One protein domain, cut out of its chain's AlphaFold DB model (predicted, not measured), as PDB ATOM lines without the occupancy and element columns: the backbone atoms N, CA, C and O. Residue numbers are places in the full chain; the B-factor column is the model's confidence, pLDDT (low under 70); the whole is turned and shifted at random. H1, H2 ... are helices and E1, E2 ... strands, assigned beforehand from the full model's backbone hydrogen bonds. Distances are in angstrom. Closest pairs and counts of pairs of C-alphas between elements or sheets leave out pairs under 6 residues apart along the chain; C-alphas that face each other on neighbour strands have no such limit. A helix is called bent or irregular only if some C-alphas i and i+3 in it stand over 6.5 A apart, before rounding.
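AT A GLANCE: This is residues 29 to 165 of the 598 residues of an uncharacterized protein of Methylococcaceae bacterium (UniProt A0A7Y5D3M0). The core is a small closed barrel of five strands, in which a long, bent hairpin, E6 and E7, is joined by the bent strand E1 and the shorter hairpin of E2 and E3. A very small hairpin, E4 and E5, is beside E7, the short helix H2 is outside the barrel near the last residues of E1, and H1 and H3 lie farther off, while two long loops, residues 42 to 69 and 118 to 134, make up much of the rest. The printed part has 137 residues, with three named helices and seven named strands in the order E1, H1, E2, E3, E4, E5, H2, H3, E6, E7, and its class is mixed, helices and strands. The barrel is mixed, with E3 and E7 parallel and its other neighbour pairs antiparallel. The whole is compact, with a radius of gyration of the C-alphas of 14.1 A, and rounded, with spans of 43, 38 and 31 A.

HOW THE PARTS SIT: Round the barrel run E1, residues 29 to 41, E2, residues 78 to 82, E3, residues 85 to 89, E7, residues 150 to 162, E6, residues 135 to 147, and back to E1. E1 bends by 104 degrees at residue 35 and its pairing is staggered: residues 29 to 35 pair with E6 and residues 36 to 41 with E2. E6 and E1 are antiparallel, with N 32 and O 139 at 2.9 A. E1 and E2 are antiparallel, with N 81 and O 38 at 2.8 A. E2 and E3 form an antiparallel hairpin, with N 87 and O 80 at 2.8 A. E3 and E7 are parallel, with N 88 and O 153 at 2.8 A and N 155 and O 88 at 2.9 A. E6 and E7 form an antiparallel hairpin, with N 138 and O 159 at 2.9 A; E6 bends by 63 degrees at residue 140 and E7 by 72 degrees at residue 157. E4, residues 95 to 97, and E5, residues 100 to 102, form an antiparallel hairpin with N 95 and O 102 at 2.8 A. The closest C-alphas of E4 and E7, those of Val 96 and His 159, are 4.6 A apart, whereas E5 and E7 are apart. H2, residues 104 to 109, is on the barrel and outside it, over E1 and along the strands, at 20 degrees to E1 on the local plane. Its closest C-alphas to E1 are those of Trp 105 and Leu 41, 7.1 A apart. H3, residues 113 to 117, is close to H2 but not clearly touching, with C-alphas 109 and 116 at 7.3 A. H1, residues 70 to 73, is also close to H2 but not clearly touching, with C-alphas 73 and 105 at 7.4 A; neither H1 nor H3 is on the barrel. In H2 and H3 every O i to N i+4 pair is within hydrogen-bond range, and H1 is too short for such a pair.

IN THESE COORDINATES: E1 begins at C-alpha 29, (625.714, 501.582, 503.659), and measures 23.7 A. E6 measures 32.8 A and E7 31.9 A; E7 ends at C-alpha 162, (602.278, 509.212, 502.260). E2 measures 13.1 A and E3 12.4 A, E4 6.4 A and E5 6.5 A. H2 begins at C-alpha 104, (612.163, 511.431, 489.171), and measures 8.8 A, H1 5.0 A and H3 6.5 A.

THE WHOLE: The two C-alphas farthest apart, those of Gly 113 and Pro 148, are 43.7 A apart. The printed part has no cut. The links from E1 to H1, 28 residues, and from H3 to E6, 17 residues, are long, and the others are tight. The mean pLDDT of the printed part is 91.6, and one printed residue, Gln 163, is under 70.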
ATOM      1  N   PRO A  29     627.150 501.671 503.908       93.38
ATOM      2  CA  PRO A  29     625.714 501.582 503.659       93.38
ATOM      3  C   PRO A  29     624.936 502.657 504.422       93.38
ATOM      4  O   PRO A  29     625.328 503.077 505.512       93.38
ATOM      5  N   PHE A  30     623.794 503.064 503.876       95.56
ATOM      6  CA  PHE A  30     622.776 503.798 504.614       95.56
ATOM      7  C   PHE A  30     621.379 503.326 504.214       95.56
ATOM      8  O   PHE A  30     621.133 502.958 503.065       95.56
ATOM      9  N   GLN A  31     620.459 503.404 505.169       95.19
ATOM     10  CA  GLN A  31     619.029 503.240 504.950       95.19
ATOM     11  C   GLN A  31     618.326 504.346 505.730       95.19
ATOM     12  O   GLN A  31     618.515 504.473 506.942       95.19
ATOM     13  N   ILE A  32     617.582 505.203 505.036       95.75
ATOM     14  CA  ILE A  32     616.889 506.341 505.645       95.75
ATOM     15  C   ILE A  32     615.400 506.205 505.358       95.75
ATOM     16  O   ILE A  32     614.992 506.203 504.200       95.75
ATOM     17  N   LEU A  33     614.602 506.162 506.424       95.00
ATOM     18  CA  LEU A  33     613.163 506.389 506.383       95.00
ATOM     19  C   LEU A  33     612.871 507.755 507.011       95.00
ATOM     20  O   LEU A  33     613.344 508.064 508.108       95.00
ATOM     21  N   GLY A  34     612.099 508.585 506.323       94.94
ATOM     22  CA  GLY A  34     611.698 509.881 506.855       94.94
ATOM     23  C   GLY A  34     610.815 510.661 505.900       94.94
ATOM     24  O   GLY A  34     610.504 510.204 504.802       94.94
ATOM     25  N   HIS A  35     610.415 511.857 506.320       95.75
ATOM     26  CA  HIS A  35     609.616 512.732 505.473       95.75
ATOM     27  C   HIS A  35     610.467 513.442 504.420       95.75
ATOM     28  O   HIS A  35     611.611 513.825 504.678       95.75
ATOM     29  N   ILE A  36     609.876 513.670 503.248       97.19
ATOM     30  CA  ILE A  36     610.499 514.435 502.169       97.19
ATOM     31  C   ILE A  36     610.527 515.911 502.576       97.19
ATOM     32  O   ILE A  36     609.519 516.613 502.512       97.19
ATOM     33  N   GLN A  37     611.689 516.400 503.003       96.81
ATOM     34  CA  GLN A  37     611.850 517.797 503.403       96.81
ATOM     35  C   GLN A  37     611.960 518.695 502.174       96.81
ATOM     36  O   GLN A  37     611.246 519.686 502.077       96.81
ATOM     37  N   ASN A  38     612.807 518.316 501.215       96.88
ATOM     38  CA  ASN A  38     612.969 519.008 499.939       96.88
ATOM     39  C   ASN A  38     613.203 517.992 498.814       96.88
ATOM     40  O   ASN A  38     613.787 516.933 499.045       96.88
ATOM     41  N   PHE A  39     612.761 518.314 497.603       97.62
ATOM     42  CA  PHE A  39     612.947 517.493 496.415       97.62
ATOM     43  C   PHE A  39     613.126 518.404 495.198       97.62
ATOM     44  O   PHE A  39     612.306 519.289 494.940       97.62
ATOM     45  N   CYS A  40     614.197 518.211 494.431       97.50
ATOM     46  CA  CYS A  40     614.417 518.945 493.190       97.50
ATOM     47  C   CYS A  40     615.079 518.077 492.118       97.50
ATOM     48  O   CYS A  40     615.863 517.173 492.414       97.50
ATOM     49  N   LEU A  41     614.770 518.366 490.855       97.25
ATOM     50  CA  LEU A  41     615.498 517.787 489.725       97.25
ATOM     51  C   LEU A  41     616.908 518.383 489.647       97.25
ATOM     52  O   LEU A  41     617.151 519.500 490.101       97.25
ATOM     53  N   ASN A  42     617.851 517.670 489.034       93.62
ATOM     54  CA  ASN A  42     619.242 518.126 488.978       93.62
ATOM     55  C   ASN A  42     619.427 519.491 488.280       93.62
ATOM     56  O   ASN A  42     620.322 520.241 488.644       93.62
ATOM     57  N   ASN A  43     618.564 519.858 487.324       94.19
ATOM     58  CA  ASN A  43     618.587 521.181 486.676       94.19
ATOM     59  C   ASN A  43     618.046 522.325 487.562       94.19
ATOM     60  O   ASN A  43     618.152 523.496 487.197       94.19
ATOM     61  N   GLN A  44     617.428 521.988 488.691       95.56
ATOM     62  CA  GLN A  44     616.974 522.926 489.716       95.56
ATOM     63  C   GLN A  44     617.969 523.016 490.883       95.56
ATOM     64  O   GLN A  44     617.880 523.943 491.679       95.56
ATOM     65  N   PHE A  45     618.900 522.067 491.006       95.19
ATOM     66  CA  PHE A  45     619.839 521.986 492.120       95.19
ATOM     67  C   PHE A  45     620.945 523.045 492.033       95.19
ATOM     68  O   PHE A  45     621.588 523.209 490.994       95.19
ATOM     69  N   ASN A  46     621.222 523.730 493.144       92.56
ATOM     70  CA  ASN A  46     622.305 524.700 493.226       92.56
ATOM     71  C   ASN A  46     623.586 524.029 493.740       92.56
ATOM     72  O   ASN A  46     623.782 523.860 494.944       92.56
ATOM     73  N   ALA A  47     624.490 523.691 492.819       87.50
ATOM     74  CA  ALA A  47     625.758 523.039 493.143       87.50
ATOM     75  C   ALA A  47     626.704 523.903 494.001       87.50
ATOM     76  O   ALA A  47     627.517 523.351 494.736       87.50
ATOM     77  N   ALA A  48     626.600 525.237 493.947       87.94
ATOM     78  CA  ALA A  48     627.468 526.127 494.725       87.94
ATOM     79  C   ALA A  48     627.110 526.131 496.218       87.94
ATOM     80  O   ALA A  48     627.983 526.299 497.065       87.94
ATOM     81  N   THR A  49     625.830 525.943 496.538       88.19
ATOM     82  CA  THR A  49     625.338 525.889 497.922       88.19
ATOM     83  C   THR A  49     625.014 524.470 498.381       88.19
ATOM     84  O   THR A  49     624.742 524.270 499.558       88.19
ATOM     85  N   ASN A  50     625.064 523.487 497.476       87.06
ATOM     86  CA  ASN A  50     624.665 522.100 497.710       87.06
ATOM     87  C   ASN A  50     623.214 521.980 498.225       87.06
ATOM     88  O   ASN A  50     622.927 521.171 499.105       87.06
ATOM     89  N   THR A  51     622.298 522.802 497.697       92.69
ATOM     90  CA  THR A  51     620.890 522.844 498.135       92.69
ATOM     91  C   THR A  51     619.900 522.807 496.972       92.69
ATOM     92  O   THR A  51     620.180 523.260 495.859       92.69
ATOM     93  N   CYS A  52     618.719 522.248 497.243       94.50
ATOM     94  CA  CYS A  52     617.541 522.426 496.401       94.50
ATOM     95  C   CYS A  52     616.854 523.761 496.731       94.50
ATOM     96  O   CYS A  52     616.871 524.154 497.901       94.50
ATOM     97  N   PRO A  53     616.187 524.407 495.753       94.94
ATOM     98  CA  PRO A  53     615.341 525.559 496.021       94.94
ATOM     99  C   PRO A  53     614.271 525.225 497.064       94.94
ATOM    100  O   PRO A  53     613.789 524.090 497.106       94.94
ATOM    101  N   LYS A  54     613.895 526.185 497.902       93.50
ATOM    102  CA  LYS A  54     612.867 526.017 498.942       93.50
ATOM    103  C   LYS A  54     611.832 527.137 498.913       93.50
ATOM    104  O   LYS A  54     612.148 528.284 498.605       93.50
ATOM    105  N   GLU A  55     610.610 526.811 499.315       89.88
ATOM    106  CA  GLU A  55     609.522 527.763 499.540       89.88
ATOM    107  C   GLU A  55     609.294 528.692 498.329       89.88
ATOM    108  O   GLU A  55     608.863 528.252 497.270       89.88
ATOM    109  N   ALA A  56     609.568 529.992 498.471       87.81
ATOM    110  CA  ALA A  56     609.349 530.993 497.431       87.81
ATOM    111  C   ALA A  56     610.508 531.116 496.422       87.81
ATOM    112  O   ALA A  56     610.431 531.950 495.516       87.81
ATOM    113  N   GLU A  57     611.583 530.338 496.572       92.94
ATOM    114  CA  GLU A  57     612.733 530.397 495.671       92.94
ATOM    115  C   GLU A  57     612.357 529.941 494.248       92.94
ATOM    116  O   GLU A  57     611.650 528.944 494.066       92.94
ATOM    117  N   PRO A  58     612.820 530.654 493.207       89.19
ATOM    118  CA  PRO A  58     612.484 530.318 491.834       89.19
ATOM    119  C   PRO A  58     613.103 528.973 491.432       89.19
ATOM    120  O   PRO A  58     614.276 528.705 491.693       89.19
ATOM    121  N   ARG A  59     612.322 528.147 490.732       94.50
ATOM    122  CA  ARG A  59     612.766 526.858 490.186       94.50
ATOM    123  C   ARG A  59     612.885 526.917 488.670       94.50
ATOM    124  O   ARG A  59     611.995 527.426 487.987       94.50
ATOM    125  N   SER A  60     613.957 526.328 488.144       95.06
ATOM    126  CA  SER A  60     614.077 526.040 486.715       95.06
ATOM    127  C   SER A  60     612.886 525.189 486.242       95.06
ATOM    128  O   SER A  60     612.447 524.300 486.986       95.06
ATOM    129  N   PRO A  61     612.382 525.400 485.012       94.94
ATOM    130  CA  PRO A  61     611.330 524.567 484.444       94.94
ATOM    131  C   PRO A  61     611.693 523.080 484.440       94.94
ATOM    132  O   PRO A  61     612.867 522.706 484.333       94.94
ATOM    133  N   ILE A  62     610.674 522.226 484.521       94.50
ATOM    134  CA  ILE A  62     610.840 520.785 484.302       94.50
ATOM    135  C   ILE A  62     611.325 520.585 482.852       94.50
ATOM    136  O   ILE A  62     610.733 521.180 481.946       94.50
ATOM    137  N   PRO A  63     612.381 519.783 482.599       92.81
ATOM    138  CA  PRO A  63     612.842 519.507 481.237       92.81
ATOM    139  C   PRO A  63     611.694 519.016 480.346       92.81
ATOM    140  O   PRO A  63     610.897 518.187 480.776       92.81
ATOM    141  N   ALA A  64     611.586 519.513 479.114       91.00
ATOM    142  CA  ALA A  64     610.562 519.034 478.187       91.00
ATOM    143  C   ALA A  64     610.860 517.590 477.761       91.00
ATOM    144  O   ALA A  64     612.019 517.245 477.548       91.00
ATOM    145  N   PHE A  65     609.825 516.759 477.615       89.12
ATOM    146  CA  PHE A  65     609.987 515.391 477.126       89.12
ATOM    147  C   PHE A  65     610.524 515.379 475.686       89.12
ATOM    148  O   PHE A  65     609.990 516.073 474.821       89.12
ATOM    149  N   ASN A  66     611.550 514.567 475.423       87.56
ATOM    150  CA  ASN A  66     612.079 514.314 474.089       87.56
ATOM    151  C   ASN A  66     612.388 512.819 473.925       87.56
ATOM    152  O   ASN A  66     613.337 512.304 474.515       87.56
ATOM    153  N   ALA A  67     611.623 512.130 473.077       82.88
ATOM    154  CA  ALA A  67     611.825 510.708 472.806       82.88
ATOM    155  C   ALA A  67     613.204 510.392 472.186       82.88
ATOM    156  O   ALA A  67     613.693 509.276 472.333       82.88
ATOM    157  N   ALA A  68     613.855 511.365 471.537       85.75
ATOM    158  CA  ALA A  68     615.210 511.213 471.004       85.75
ATOM    159  C   ALA A  68     616.317 511.439 472.055       85.75
ATOM    160  O   ALA A  68     617.479 511.163 471.770       85.75
ATOM    161  N   ASP A  69     615.984 511.935 473.255       87.31
ATOM    162  CA  ASP A  69     616.949 512.258 474.319       87.31
ATOM    163  C   ASP A  69     616.439 511.874 475.723       87.31
ATOM    164  O   ASP A  69     616.463 512.647 476.686       87.31
ATOM    165  N   LEU A  70     615.980 510.628 475.861       85.50
ATOM    166  CA  LEU A  70     615.411 510.115 477.113       85.50
ATOM    167  C   LEU A  70     616.366 510.235 478.312       85.50
ATOM    168  O   LEU A  70     615.916 510.428 479.444       85.50
ATOM    169  N   ALA A  71     617.680 510.164 478.082       84.12
ATOM    170  CA  ALA A  71     618.691 510.287 479.130       84.12
ATOM    171  C   ALA A  71     618.677 511.667 479.816       84.12
ATOM    172  O   ALA A  71     618.987 511.764 481.007       84.12
ATOM    173  N   ASN A  72     618.311 512.725 479.087       85.19
ATOM    174  CA  ASN A  72     618.256 514.089 479.613       85.19
ATOM    175  C   ASN A  72     616.826 514.606 479.829       85.19
ATOM    176  O   ASN A  72     616.665 515.648 480.464       85.19
ATOM    177  N   THR A  73     615.797 513.893 479.359       86.94
ATOM    178  CA  THR A  73     614.401 514.346 479.492       86.94
ATOM    179  C   THR A  73     613.481 513.423 480.280       86.94
ATOM    180  O   THR A  73     612.407 513.862 480.662       86.94
ATOM    181  N   LEU A  74     613.855 512.164 480.522       88.31
ATOM    182  CA  LEU A  74     613.032 511.202 481.268       88.31
ATOM    183  C   LEU A  74     613.799 510.573 482.435       88.31
ATOM    184  O   LEU A  74     613.296 510.529 483.557       88.31
ATOM    185  N   PHE A  75     615.030 510.127 482.191       90.06
ATOM    186  CA  PHE A  75     615.881 509.465 483.183       90.06
ATOM    187  C   PHE A  75     616.833 510.438 483.882       90.06
ATOM    188  O   PHE A  75     617.988 510.124 484.152       90.06
ATOM    189  N   VAL A  76     616.370 511.648 484.178       92.81
ATOM    190  CA  VAL A  76     617.197 512.657 484.852       92.81
ATOM    191  C   VAL A  76     617.458 512.283 486.312       92.81
ATOM    192  O   VAL A  76     616.639 511.629 486.958       92.81
ATOM    193  N   SER A  77     618.596 512.730 486.837       95.19
ATOM    194  CA  SER A  77     618.906 512.638 488.262       95.19
ATOM    195  C   SER A  77     618.134 513.684 489.073       95.19
ATOM    196  O   SER A  77     617.648 514.693 488.546       95.19
ATOM    197  N   ALA A  78     618.052 513.457 490.380       97.56
ATOM    198  CA  ALA A  78     617.406 514.363 491.318       97.56
ATOM    199  C   ALA A  78     618.131 514.391 492.671       97.56
ATOM    200  O   ALA A  78     619.019 513.582 492.947       97.56
ATOM    201  N   LYS A  79     617.756 515.345 493.520       97.56
ATOM    202  CA  LYS A  79     618.241 515.489 494.894       97.56
ATOM    203  C   LYS A  79     617.047 515.501 495.832       97.56
ATOM    204  O   LYS A  79     616.090 516.236 495.594       97.56
ATOM    205  N   ILE A  80     617.113 514.699 496.885       97.81
ATOM    206  CA  ILE A  80     616.075 514.618 497.913       97.81
ATOM    207  C   ILE A  80     616.700 514.850 499.284       97.81
ATOM    208  O   ILE A  80     617.801 514.373 499.548       97.81
ATOM    209  N   VAL A  81     616.023 515.602 500.144       97.19
ATOM    210  CA  VAL A  81     616.477 515.878 501.509       97.19
ATOM    211  C   VAL A  81     615.565 515.151 502.484       97.19
ATOM    212  O   VAL A  81     614.352 515.375 502.486       97.19
ATOM    213  N   VAL A  82     616.154 514.279 503.300       96.62
ATOM    214  CA  VAL A  82     615.445 513.426 504.261       96.62
ATOM    215  C   VAL A  82     616.194 513.479 505.583       96.62
ATOM    216  O   VAL A  82     617.396 513.228 505.622       96.62
ATOM    217  N   ASN A  83     615.510 513.841 506.668       95.38
ATOM    218  CA  ASN A  83     616.116 514.002 507.998       95.38
ATOM    219  C   ASN A  83     617.383 514.898 508.001       95.38
ATOM    220  O   ASN A  83     618.325 514.658 508.749       95.38
ATOM    221  N   GLY A  84     617.419 515.927 507.148       94.50
ATOM    222  CA  GLY A  84     618.548 516.848 506.976       94.50
ATOM    223  C   GLY A  84     619.673 516.337 506.068       94.50
ATOM    224  O   GLY A  84     620.598 517.091 505.770       94.50
ATOM    225  N   VAL A  85     619.603 515.092 505.594       94.69
ATOM    226  CA  VAL A  85     620.601 514.489 504.702       94.69
ATOM    227  C   VAL A  85     620.191 514.708 503.251       94.69
ATOM    228  O   VAL A  85     619.104 514.304 502.840       94.69
ATOM    229  N   THR A  86     621.071 515.328 502.462       95.56
ATOM    230  CA  THR A  86     620.882 515.448 501.009       95.56
ATOM    231  C   THR A  86     621.350 514.169 500.329       95.56
ATOM    232  O   THR A  86     622.542 513.863 500.324       95.56
ATOM    233  N   VAL A  87     620.418 513.448 499.717       97.38
ATOM    234  CA  VAL A  87     620.671 512.214 498.979       97.38
ATOM    235  C   VAL A  87     620.572 512.465 497.478       97.38
ATOM    236  O   VAL A  87     619.648 513.112 496.978       97.38
ATOM    237  N   THR A  88     621.542 511.936 496.743       97.38
ATOM    238  CA  THR A  88     621.535 511.888 495.283       97.38
ATOM    239  C   THR A  88     620.681 510.726 494.823       97.38
ATOM    240  O   THR A  88     620.979 509.579 495.147       97.38
ATOM    241  N   ILE A  89     619.659 511.027 494.026       97.81
ATOM    242  CA  ILE A  89     618.915 510.045 493.245       97.81
ATOM    243  C   ILE A  89     619.572 509.991 491.859       97.81
ATOM    244  O   ILE A  89     619.496 510.981 491.118       97.81
ATOM    245  N   PRO A  90     620.261 508.891 491.509       96.44
ATOM    246  CA  PRO A  90     620.930 508.767 490.222       96.44
ATOM    247  C   PRO A  90     620.000 508.927 489.013       96.44
ATOM    248  O   PRO A  90     618.785 508.743 489.071       96.44
ATOM    249  N   ARG A  91     620.604 509.224 487.861       93.44
ATOM    250  CA  ARG A  91     619.971 508.993 486.558       93.44
ATOM    251  C   ARG A  91     619.646 507.504 486.417       93.44
ATOM    252  O   ARG A  91     620.360 506.661 486.958       93.44
ATOM    253  N   ASN A  92     618.588 507.207 485.664       91.50
ATOM    254  CA  ASN A  92     618.009 505.870 485.472       91.50
ATOM    255  C   ASN A  92     617.360 505.246 486.721       91.50
ATOM    256  O   ASN A  92     616.906 504.105 486.658       91.50
ATOM    257  N   THR A  93     617.251 505.969 487.842       93.38
ATOM    258  CA  THR A  93     616.486 505.473 488.990       93.38
ATOM    259  C   THR A  93     615.004 505.359 488.644       93.38
ATOM    260  O   THR A  93     614.379 506.307 488.164       93.38
ATOM    261  N   VAL A  94     614.433 504.201 488.963       92.00
ATOM    262  CA  VAL A  94     612.989 503.972 488.970       92.00
ATOM    263  C   VAL A  94     612.513 504.010 490.418       92.00
ATOM    264  O   VAL A  94     612.877 503.143 491.218       92.00
ATOM    265  N   VAL A  95     611.695 505.005 490.748       93.56
ATOM    266  CA  VAL A  95     611.099 505.178 492.075       93.56
ATOM    267  C   VAL A  95     609.873 504.279 492.193       93.56
ATOM    268  O   VAL A  95     609.029 504.243 491.294       93.56
ATOM    269  N   VAL A  96     609.792 503.530 493.290       91.62
ATOM    270  CA  VAL A  96     608.631 502.700 493.620       91.62
ATOM    271  C   VAL A  96     607.605 503.556 494.355       91.62
ATOM    272  O   VAL A  96     607.890 504.097 495.421       91.62
ATOM    273  N   MET A  97     606.409 503.655 493.789       89.50
ATOM    274  CA  MET A  97     605.217 504.181 494.454       89.50
ATOM    275  C   MET A  97     604.304 502.990 494.813       89.50
ATOM    276  O   MET A  97     604.520 501.898 494.286       89.50
ATOM    277  N   PRO A  98     603.258 503.151 495.645       84.19
ATOM    278  CA  PRO A  98     602.440 502.019 496.100       84.19
ATOM    279  C   PRO A  98     601.819 501.161 494.984       84.19
ATOM    280  O   PRO A  98     601.635 499.964 495.177       84.19
ATOM    281  N   ALA A  99     601.518 501.750 493.821       79.12
ATOM    282  CA  ALA A  99     600.873 501.066 492.695       79.12
ATOM    283  C   ALA A  99     601.411 501.506 491.318       79.12
ATOM    284  O   ALA A  99     600.764 501.312 490.290       79.12
ATOM    285  N   THR A 100     602.574 502.162 491.273       83.06
ATOM    286  CA  THR A 100     603.178 502.603 490.010       83.06
ATOM    287  C   THR A 100     604.687 502.777 490.137       83.06
ATOM    288  O   THR A 100     605.236 502.908 491.233       83.06
ATOM    289  N   TYR A 101     605.357 502.813 488.993       87.38
ATOM    290  CA  TYR A 101     606.768 503.137 488.882       87.38
ATOM    291  C   TYR A 101     606.930 504.438 488.127       87.38
ATOM    292  O   TYR A 101     606.388 504.598 487.036       87.38
ATOM    293  N   LEU A 102     607.706 505.353 488.697       90.38
ATOM    294  CA  LEU A 102     607.949 506.655 488.096       90.38
ATOM    295  C   LEU A 102     609.437 506.966 488.105       90.38
ATOM    296  O   LEU A 102     610.153 506.654 489.058       90.38
ATOM    297  N   THR A 103     609.916 507.631 487.063       92.56
ATOM    298  CA  THR A 103     611.212 508.306 487.137       92.56
ATOM    299  C   THR A 103     611.085 509.586 487.971       92.56
ATOM    300  O   THR A 103     609.983 510.138 488.095       92.56
ATOM    301  N   PRO A 104     612.194 510.134 488.504       94.88
ATOM    302  CA  PRO A 104     612.163 511.431 489.171       94.88
ATOM    303  C   PRO A 104     611.533 512.522 488.300       94.88
ATOM    304  O   PRO A 104     610.735 513.311 488.792       94.88
ATOM    305  N   TRP A 105     611.803 512.522 486.992       94.25
ATOM    306  CA  TRP A 105     611.159 513.451 486.062       94.25
ATOM    307  C   TRP A 105     609.633 513.310 486.059       94.25
ATOM    308  O   TRP A 105     608.921 514.305 486.187       94.25
ATOM    309  N   GLN A 106     609.119 512.078 485.956       92.56
ATOM    310  CA  GLN A 106     607.676 511.835 485.912       92.56
ATOM    311  C   GLN A 106     606.980 512.261 487.203       92.56
ATOM    312  O   GLN A 106     605.851 512.740 487.139       92.56
ATOM    313  N   ILE A 107     607.642 512.137 488.358       94.50
ATOM    314  CA  ILE A 107     607.097 512.616 489.633       94.50
ATOM    315  C   ILE A 107     606.789 514.116 489.563       94.50
ATOM    316  O   ILE A 107     605.719 514.530 490.007       94.50
ATOM    317  N   PHE A 108     607.684 514.919 488.981       95.19
ATOM    318  CA  PHE A 108     607.475 516.358 488.797       95.19
ATOM    319  C   PHE A 108     606.477 516.642 487.670       95.19
ATOM    320  O   PHE A 108     605.585 517.471 487.818       95.19
ATOM    321  N   PHE A 109     606.578 515.931 486.547       92.00
ATOM    322  CA  PHE A 109     605.704 516.143 485.392       92.00
ATOM    323  C   PHE A 109     604.222 515.834 485.685       92.00
ATOM    324  O   PHE A 109     603.327 516.562 485.228       92.00
ATOM    325  N   LYS A 110     603.971 514.767 486.459       90.25
ATOM    326  CA  LYS A 110     602.639 514.326 486.905       90.25
ATOM    327  C   LYS A 110     602.122 515.089 488.128       90.25
ATOM    328  O   LYS A 110     600.987 514.842 488.529       90.25
ATOM    329  N   ALA A 111     602.891 516.019 488.701       91.50
ATOM    330  CA  ALA A 111     602.350 516.940 489.696       91.50
ATOM    331  C   ALA A 111     601.152 517.709 489.107       91.50
ATOM    332  O   ALA A 111     601.048 517.895 487.892       91.50
ATOM    333  N   GLN A 112     600.235 518.162 489.959       88.31
ATOM    334  CA  GLN A 112     599.008 518.850 489.549       88.31
ATOM    335  C   GLN A 112     598.843 520.193 490.266       88.31
ATOM    336  O   GLN A 112     599.572 520.505 491.212       88.31
ATOM    337  N   GLY A 113     597.888 520.994 489.783       87.94
ATOM    338  CA  GLY A 113     597.464 522.236 490.424       87.94
ATOM    339  C   GLY A 113     598.625 523.191 490.698       87.94
ATOM    340  O   GLY A 113     599.431 523.492 489.812       87.94
ATOM    341  N   VAL A 114     598.713 523.645 491.949       87.44
ATOM    342  CA  VAL A 114     599.708 524.626 492.394       87.44
ATOM    343  C   VAL A 114     601.147 524.111 492.313       87.44
ATOM    344  O   VAL A 114     602.043 524.875 491.964       87.44
ATOM    345  N   SER A 115     601.393 522.824 492.558       91.06
ATOM    346  CA  SER A 115     602.751 522.265 492.492       91.06
ATOM    347  C   SER A 115     603.275 522.255 491.057       91.06
ATOM    348  O   SER A 115     604.399 522.685 490.799       91.06
ATOM    349  N   LYS A 116     602.416 521.898 490.090       91.06
ATOM    350  CA  LYS A 116     602.759 521.992 488.663       91.06
ATOM    351  C   LYS A 116     603.042 523.433 488.237       91.06
ATOM    352  O   LYS A 116     603.986 523.667 487.490       91.06
ATOM    353  N   ALA A 117     602.269 524.396 488.744       90.62
ATOM    354  CA  ALA A 117     602.460 525.816 488.441       90.62
ATOM    355  C   ALA A 117     603.823 526.363 488.913       90.62
ATOM    356  O   ALA A 117     604.320 527.328 488.336       90.62
ATOM    357  N   ASN A 118     604.435 525.750 489.934       91.81
ATOM    358  CA  ASN A 118     605.724 526.170 490.493       91.81
ATOM    359  C   ASN A 118     606.901 525.248 490.101       91.81
ATOM    360  O   ASN A 118     608.005 525.434 490.605       91.81
ATOM    361  N   ASN A 119     606.707 524.294 489.178       94.19
ATOM    362  CA  ASN A 119     607.716 523.286 488.801       94.19
ATOM    363  C   ASN A 119     608.192 522.425 489.989       94.19
ATOM    364  O   ASN A 119     609.371 522.069 490.086       94.19
ATOM    365  N   GLU A 120     607.275 522.107 490.898       94.38
ATOM    366  CA  GLU A 120     607.519 521.363 492.133       94.38
ATOM    367  C   GLU A 120     606.952 519.950 492.067       94.38
ATOM    368  O   GLU A 120     606.003 519.670 491.333       94.38
ATOM    369  N   SER A 121     607.502 519.060 492.894       94.31
ATOM    370  CA  SER A 121     606.958 517.711 493.046       94.31
ATOM    371  C   SER A 121     605.572 517.730 493.702       94.31
ATOM    372  O   SER A 121     604.742 516.871 493.418       94.31
ATOM    373  N   GLY A 122     605.296 518.690 494.587       92.50
ATOM    374  CA  GLY A 122     604.103 518.691 495.431       92.50
ATOM    375  C   GLY A 122     604.131 517.647 496.545       92.50
ATOM    376  O   GLY A 122     603.094 517.416 497.162       92.50
ATOM    377  N   LEU A 123     605.281 517.001 496.763       94.38
ATOM    378  CA  LEU A 123     605.499 515.960 497.767       94.38
ATOM    379  C   LEU A 123     606.360 516.448 498.936       94.38
ATOM    380  O   LEU A 123     606.366 515.813 499.989       94.38
ATOM    381  N   ALA A 124     607.107 517.540 498.761       95.75
ATOM    382  CA  ALA A 124     608.080 517.987 499.744       95.75
ATOM    383  C   ALA A 124     607.484 519.023 500.703       95.75
ATOM    384  O   ALA A 124     606.717 519.898 500.306       95.75
ATOM    385  N   LEU A 125     607.886 518.966 501.973       95.44
ATOM    386  CA  LEU A 125     607.447 519.920 502.998       95.44
ATOM    387  C   LEU A 125     607.902 521.361 502.717       95.44
ATOM    388  O   LEU A 125     607.268 522.295 503.193       95.44
ATOM    389  N   GLN A 126     608.986 521.536 501.956       95.94
ATOM    390  CA  GLN A 126     609.522 522.833 501.531       95.94
ATOM    391  C   GLN A 126     609.104 523.230 500.106       95.94
ATOM    392  O   GLN A 126     609.700 524.146 499.538       95.94
ATOM    393  N   ASP A 127     608.114 522.562 499.508       94.06
ATOM    394  CA  ASP A 127     607.445 523.100 498.320       94.06
ATOM    395  C   ASP A 127     606.698 524.394 498.699       94.06
ATOM    396  O   ASP A 127     606.235 524.547 499.833       94.06
ATOM    397  N   LYS A 128     606.556 525.334 497.759       91.94
ATOM    398  CA  LYS A 128     605.915 526.642 497.978       91.94
ATOM    399  C   LYS A 128     604.551 526.527 498.644       91.94
ATOM    400  O   LYS A 128     604.194 527.347 499.487       91.94
ATOM    401  N   VAL A 129     603.785 525.513 498.243       90.19
ATOM    402  CA  VAL A 129     602.609 525.060 498.983       90.19
ATOM    403  C   VAL A 129     602.881 523.626 499.443       90.19
ATOM    404  O   VAL A 129     602.855 522.713 498.608       90.19
ATOM    405  N   PRO A 130     603.105 523.401 500.749       90.94
ATOM    406  CA  PRO A 130     603.360 522.072 501.296       90.94
ATOM    407  C   PRO A 130     602.181 521.111 501.083       90.94
ATOM    408  O   PRO A 130     601.029 521.566 501.027       90.94
ATOM    409  N   PRO A 131     602.426 519.794 500.958       90.44
ATOM    410  CA  PRO A 131     601.369 518.798 500.805       90.44
ATOM    411  C   PRO A 131     600.424 518.769 502.013       90.44
ATOM    412  O   PRO A 131     600.812 519.125 503.122       90.44
ATOM    413  N   LEU A 132     599.184 518.302 501.807       89.50
ATOM    414  CA  LEU A 132     598.173 518.194 502.877       89.50
ATOM    415  C   LEU A 132     598.623 517.306 504.045       89.50
ATOM    416  O   LEU A 132     598.210 517.512 505.181       89.50
ATOM    417  N   ALA A 133     599.453 516.314 503.739       89.62
ATOM    418  CA  ALA A 133     600.077 515.408 504.683       89.62
ATOM    419  C   ALA A 133     601.493 515.086 504.198       89.62
ATOM    420  O   ALA A 133     601.766 515.096 502.992       89.62
ATOM    421  N   ALA A 134     602.394 514.810 505.139       91.50
ATOM    422  CA  ALA A 134     603.788 514.543 504.828       91.50
ATOM    423  C   ALA A 134     603.937 513.259 503.997       91.50
ATOM    424  O   ALA A 134     603.389 512.207 504.338       91.50
ATOM    425  N   PHE A 135     604.718 513.342 502.920       94.06
ATOM    426  CA  PHE A 135     605.165 512.159 502.198       94.06
ATOM    427  C   PHE A 135     606.409 511.585 502.858       94.06
ATOM    428  O   PHE A 135     607.289 512.322 503.304       94.06
ATOM    429  N   GLU A 136     606.457 510.267 502.934       93.25
ATOM    430  CA  GLU A 136     607.566 509.482 503.445       93.25
ATOM    431  C   GLU A 136     608.355 508.908 502.275       93.25
ATOM    432  O   GLU A 136     607.807 508.578 501.221       93.25
ATOM    433  N   VAL A 137     609.659 508.789 502.468       95.81
ATOM    434  CA  VAL A 137     610.548 508.115 501.535       95.81
ATOM    435  C   VAL A 137     611.440 507.149 502.302       95.81
ATOM    436  O   VAL A 137     612.001 507.507 503.339       95.81
ATOM    437  N   ALA A 138     611.558 505.929 501.783       95.19
ATOM    438  CA  ALA A 138     612.602 504.987 502.150       95.19
ATOM    439  C   ALA A 138     613.683 505.024 501.066       95.19
ATOM    440  O   ALA A 138     613.394 504.831 499.879       95.19
ATOM    441  N   VAL A 139     614.916 505.322 501.470       96.81
ATOM    442  CA  VAL A 139     616.073 505.381 500.579       96.81
ATOM    443  C   VAL A 139     617.154 504.447 501.090       96.81
ATOM    444  O   VAL A 139     617.720 504.689 502.157       96.81
ATOM    445  N   ASP A 140     617.471 503.440 500.283       97.00
ATOM    446  CA  ASP A 140     618.602 502.547 500.509       97.00
ATOM    447  C   ASP A 140     619.729 502.940 499.558       97.00
ATOM    448  O   ASP A 140     619.531 503.088 498.344       97.00
ATOM    449  N   GLY A 141     620.932 503.111 500.091       96.75
ATOM    450  CA  GLY A 141     622.072 503.553 499.305       96.75
ATOM    451  C   GLY A 141     623.407 503.322 499.988       96.75
ATOM    452  O   GLY A 141     623.503 502.689 501.037       96.75
ATOM    453  N   ASN A 142     624.451 503.862 499.371       95.94
ATOM    454  CA  ASN A 142     625.797 503.865 499.922       95.94
ATOM    455  C   ASN A 142     626.349 505.302 499.946       95.94
ATOM    456  O   ASN A 142     626.039 506.139 499.095       95.94
ATOM    457  N   ILE A 143     627.161 505.592 500.956       95.00
ATOM    458  CA  ILE A 143     627.904 506.835 501.135       95.00
ATOM    459  C   ILE A 143     629.224 506.686 500.380       95.00
ATOM    460  O   ILE A 143     630.056 505.850 500.743       95.00
ATOM    461  N   VAL A 144     629.417 507.489 499.336       92.12
ATOM    462  CA  VAL A 144     630.595 507.465 498.463       92.12
ATOM    463  C   VAL A 144     631.452 508.689 498.742       92.12
ATOM    464  O   VAL A 144     631.036 509.817 498.500       92.12
ATOM    465  N   CYS A 145     632.665 508.474 499.241       89.06
ATOM    466  CA  CYS A 145     633.575 509.558 499.595       89.06
ATOM    467  C   CYS A 145     634.629 509.782 498.505       89.06
ATOM    468  O   CYS A 145     635.456 508.908 498.247       89.06
ATOM    469  N   VAL A 146     634.638 510.974 497.900       77.69
ATOM    470  CA  VAL A 146     635.696 511.397 496.959       77.69
ATOM    471  C   VAL A 146     636.958 511.793 497.731       77.69
ATOM    472  O   VAL A 146     638.080 511.517 497.308       77.69
ATOM    473  N   THR A 147     636.784 512.395 498.909       76.12
ATOM    474  CA  THR A 147     637.842 512.591 499.910       76.12
ATOM    475  C   THR A 147     637.324 512.170 501.287       76.12
ATOM    476  O   THR A 147     636.111 512.115 501.471       76.12
ATOM    477  N   PRO A 148     638.187 511.929 502.296       76.00
ATOM    478  CA  PRO A 148     637.729 511.576 503.648       76.00
ATOM    479  C   PRO A 148     636.776 512.592 504.303       76.00
ATOM    480  O   PRO A 148     636.151 512.280 505.307       76.00
ATOM    481  N   SER A 149     636.686 513.810 503.760       78.62
ATOM    482  CA  SER A 149     635.831 514.895 504.247       78.62
ATOM    483  C   SER A 149     634.693 515.261 503.287       78.62
ATOM    484  O   SER A 149     633.932 516.175 503.588       78.62
ATOM    485  N   THR A 150     634.603 514.615 502.120       85.25
ATOM    486  CA  THR A 150     633.626 514.945 501.070       85.25
ATOM    487  C   THR A 150     632.967 513.666 500.601       85.25
ATOM    488  O   THR A 150     633.564 512.898 499.840       85.25
ATOM    489  N   CYS A 151     631.750 513.438 501.084       90.25
ATOM    490  CA  CYS A 151     630.993 512.228 500.823       90.25
ATOM    491  C   CYS A 151     629.605 512.560 500.288       90.25
ATOM    492  O   CYS A 151     628.931 513.449 500.806       90.25
ATOM    493  N   ASP A 152     629.183 511.798 499.288       91.56
ATOM    494  CA  ASP A 152     627.861 511.863 498.695       91.56
ATOM    495  C   ASP A 152     627.040 510.654 499.136       91.56
ATOM    496  O   ASP A 152     627.481 509.510 499.033       91.56
ATOM    497  N   TYR A 153     625.813 510.896 499.587       96.12
ATOM    498  CA  TYR A 153     624.824 509.841 499.770       96.12
ATOM    499  C   TYR A 153     624.233 509.526 498.397       96.12
ATOM    500  O   TYR A 153     623.626 510.403 497.776       96.12
ATOM    501  N   VAL A 154     624.422 508.304 497.902       97.31
ATOM    502  CA  VAL A 154     623.945 507.881 496.580       97.31
ATOM    503  C   VAL A 154     622.945 506.741 496.738       97.31
ATOM    504  O   VAL A 154     623.279 505.672 497.246       97.31
ATOM    505  N   ALA A 155     621.705 506.979 496.310       97.88
ATOM    506  CA  ALA A 155     620.620 506.010 496.398       97.88
ATOM    507  C   ALA A 155     620.755 504.899 495.346       97.88
ATOM    508  O   ALA A 155     621.024 505.180 494.179       97.88
ATOM    509  N   GLY A 156     620.494 503.653 495.740       95.62
ATOM    510  CA  GLY A 156     620.273 502.534 494.820       95.62
ATOM    511  C   GLY A 156     618.795 502.159 494.686       95.62
ATOM    512  O   GLY A 156     618.353 501.809 493.592       95.62
ATOM    513  N   LEU A 157     618.018 502.296 495.766       96.31
ATOM    514  CA  LEU A 157     616.571 502.067 495.793       96.31
ATOM    515  C   LEU A 157     615.859 503.252 496.450       96.31
ATOM    516  O   LEU A 157     616.363 503.846 497.402       96.31
ATOM    517  N   VAL A 158     614.688 503.606 495.916       96.62
ATOM    518  CA  VAL A 158     613.867 504.723 496.399       96.62
ATOM    519  C   VAL A 158     612.401 504.303 496.368       96.62
ATOM    520  O   VAL A 158     611.880 503.960 495.302       96.62
ATOM    521  N   HIS A 159     611.742 504.367 497.521       94.75
ATOM    522  CA  HIS A 159     610.320 504.071 497.689       94.75
ATOM    523  C   HIS A 159     609.629 505.283 498.312       94.75
ATOM    524  O   HIS A 159     610.088 505.767 499.342       94.75
ATOM    525  N   ILE A 160     608.544 505.781 497.712       94.19
ATOM    526  CA  ILE A 160     607.784 506.932 498.226       94.19
ATOM    527  C   ILE A 160     606.349 506.514 498.552       94.19
ATOM    528  O   ILE A 160     605.680 505.861 497.753       94.19
ATOM    529  N   SER A 161     605.854 506.953 499.706       86.19
ATOM    530  CA  SER A 161     604.474 506.782 500.181       86.19
ATOM    531  C   SER A 161     604.016 508.032 500.956       86.19
ATOM    532  O   SER A 161     604.790 508.969 501.129       86.19
ATOM    533  N   GLN A 162     602.755 508.113 501.401       80.38
ATOM    534  CA  GLN A 162     602.278 509.212 502.260       80.38
ATOM    535  C   GLN A 162     601.877 508.694 503.636       80.38
ATOM    536  O   GLN A 162     600.972 507.871 503.697       80.38
ATOM    537  N   GLN A 163     602.500 509.196 504.710       63.72
ATOM    538  CA  GLN A 163     602.077 509.010 506.108       63.72
ATOM    539  C   GLN A 163     601.566 507.585 506.429       63.72
ATOM    540  O   GLN A 163     600.381 507.394 506.715       63.72
ATOM    541  N   GLY A 164     602.413 506.555 506.305       70.19
ATOM    542  CA  GLY A 164     601.996 505.161 506.529       70.19
ATOM    543  C   GLY A 164     600.838 504.694 505.631       70.19
ATOM    544  O   GLY A 164     599.994 503.907 506.058       70.19
ATOM    545  N   LEU A 165     600.771 505.218 504.403       74.50
ATOM    546  CA  LEU A 165     599.699 505.032 503.414       74.50
ATOM    547  C   LEU A 165     598.328 505.594 503.838       74.50
ATOM    548  O   LEU A 165     597.310 505.148 503.309       74.50
TER     549      LEU A 165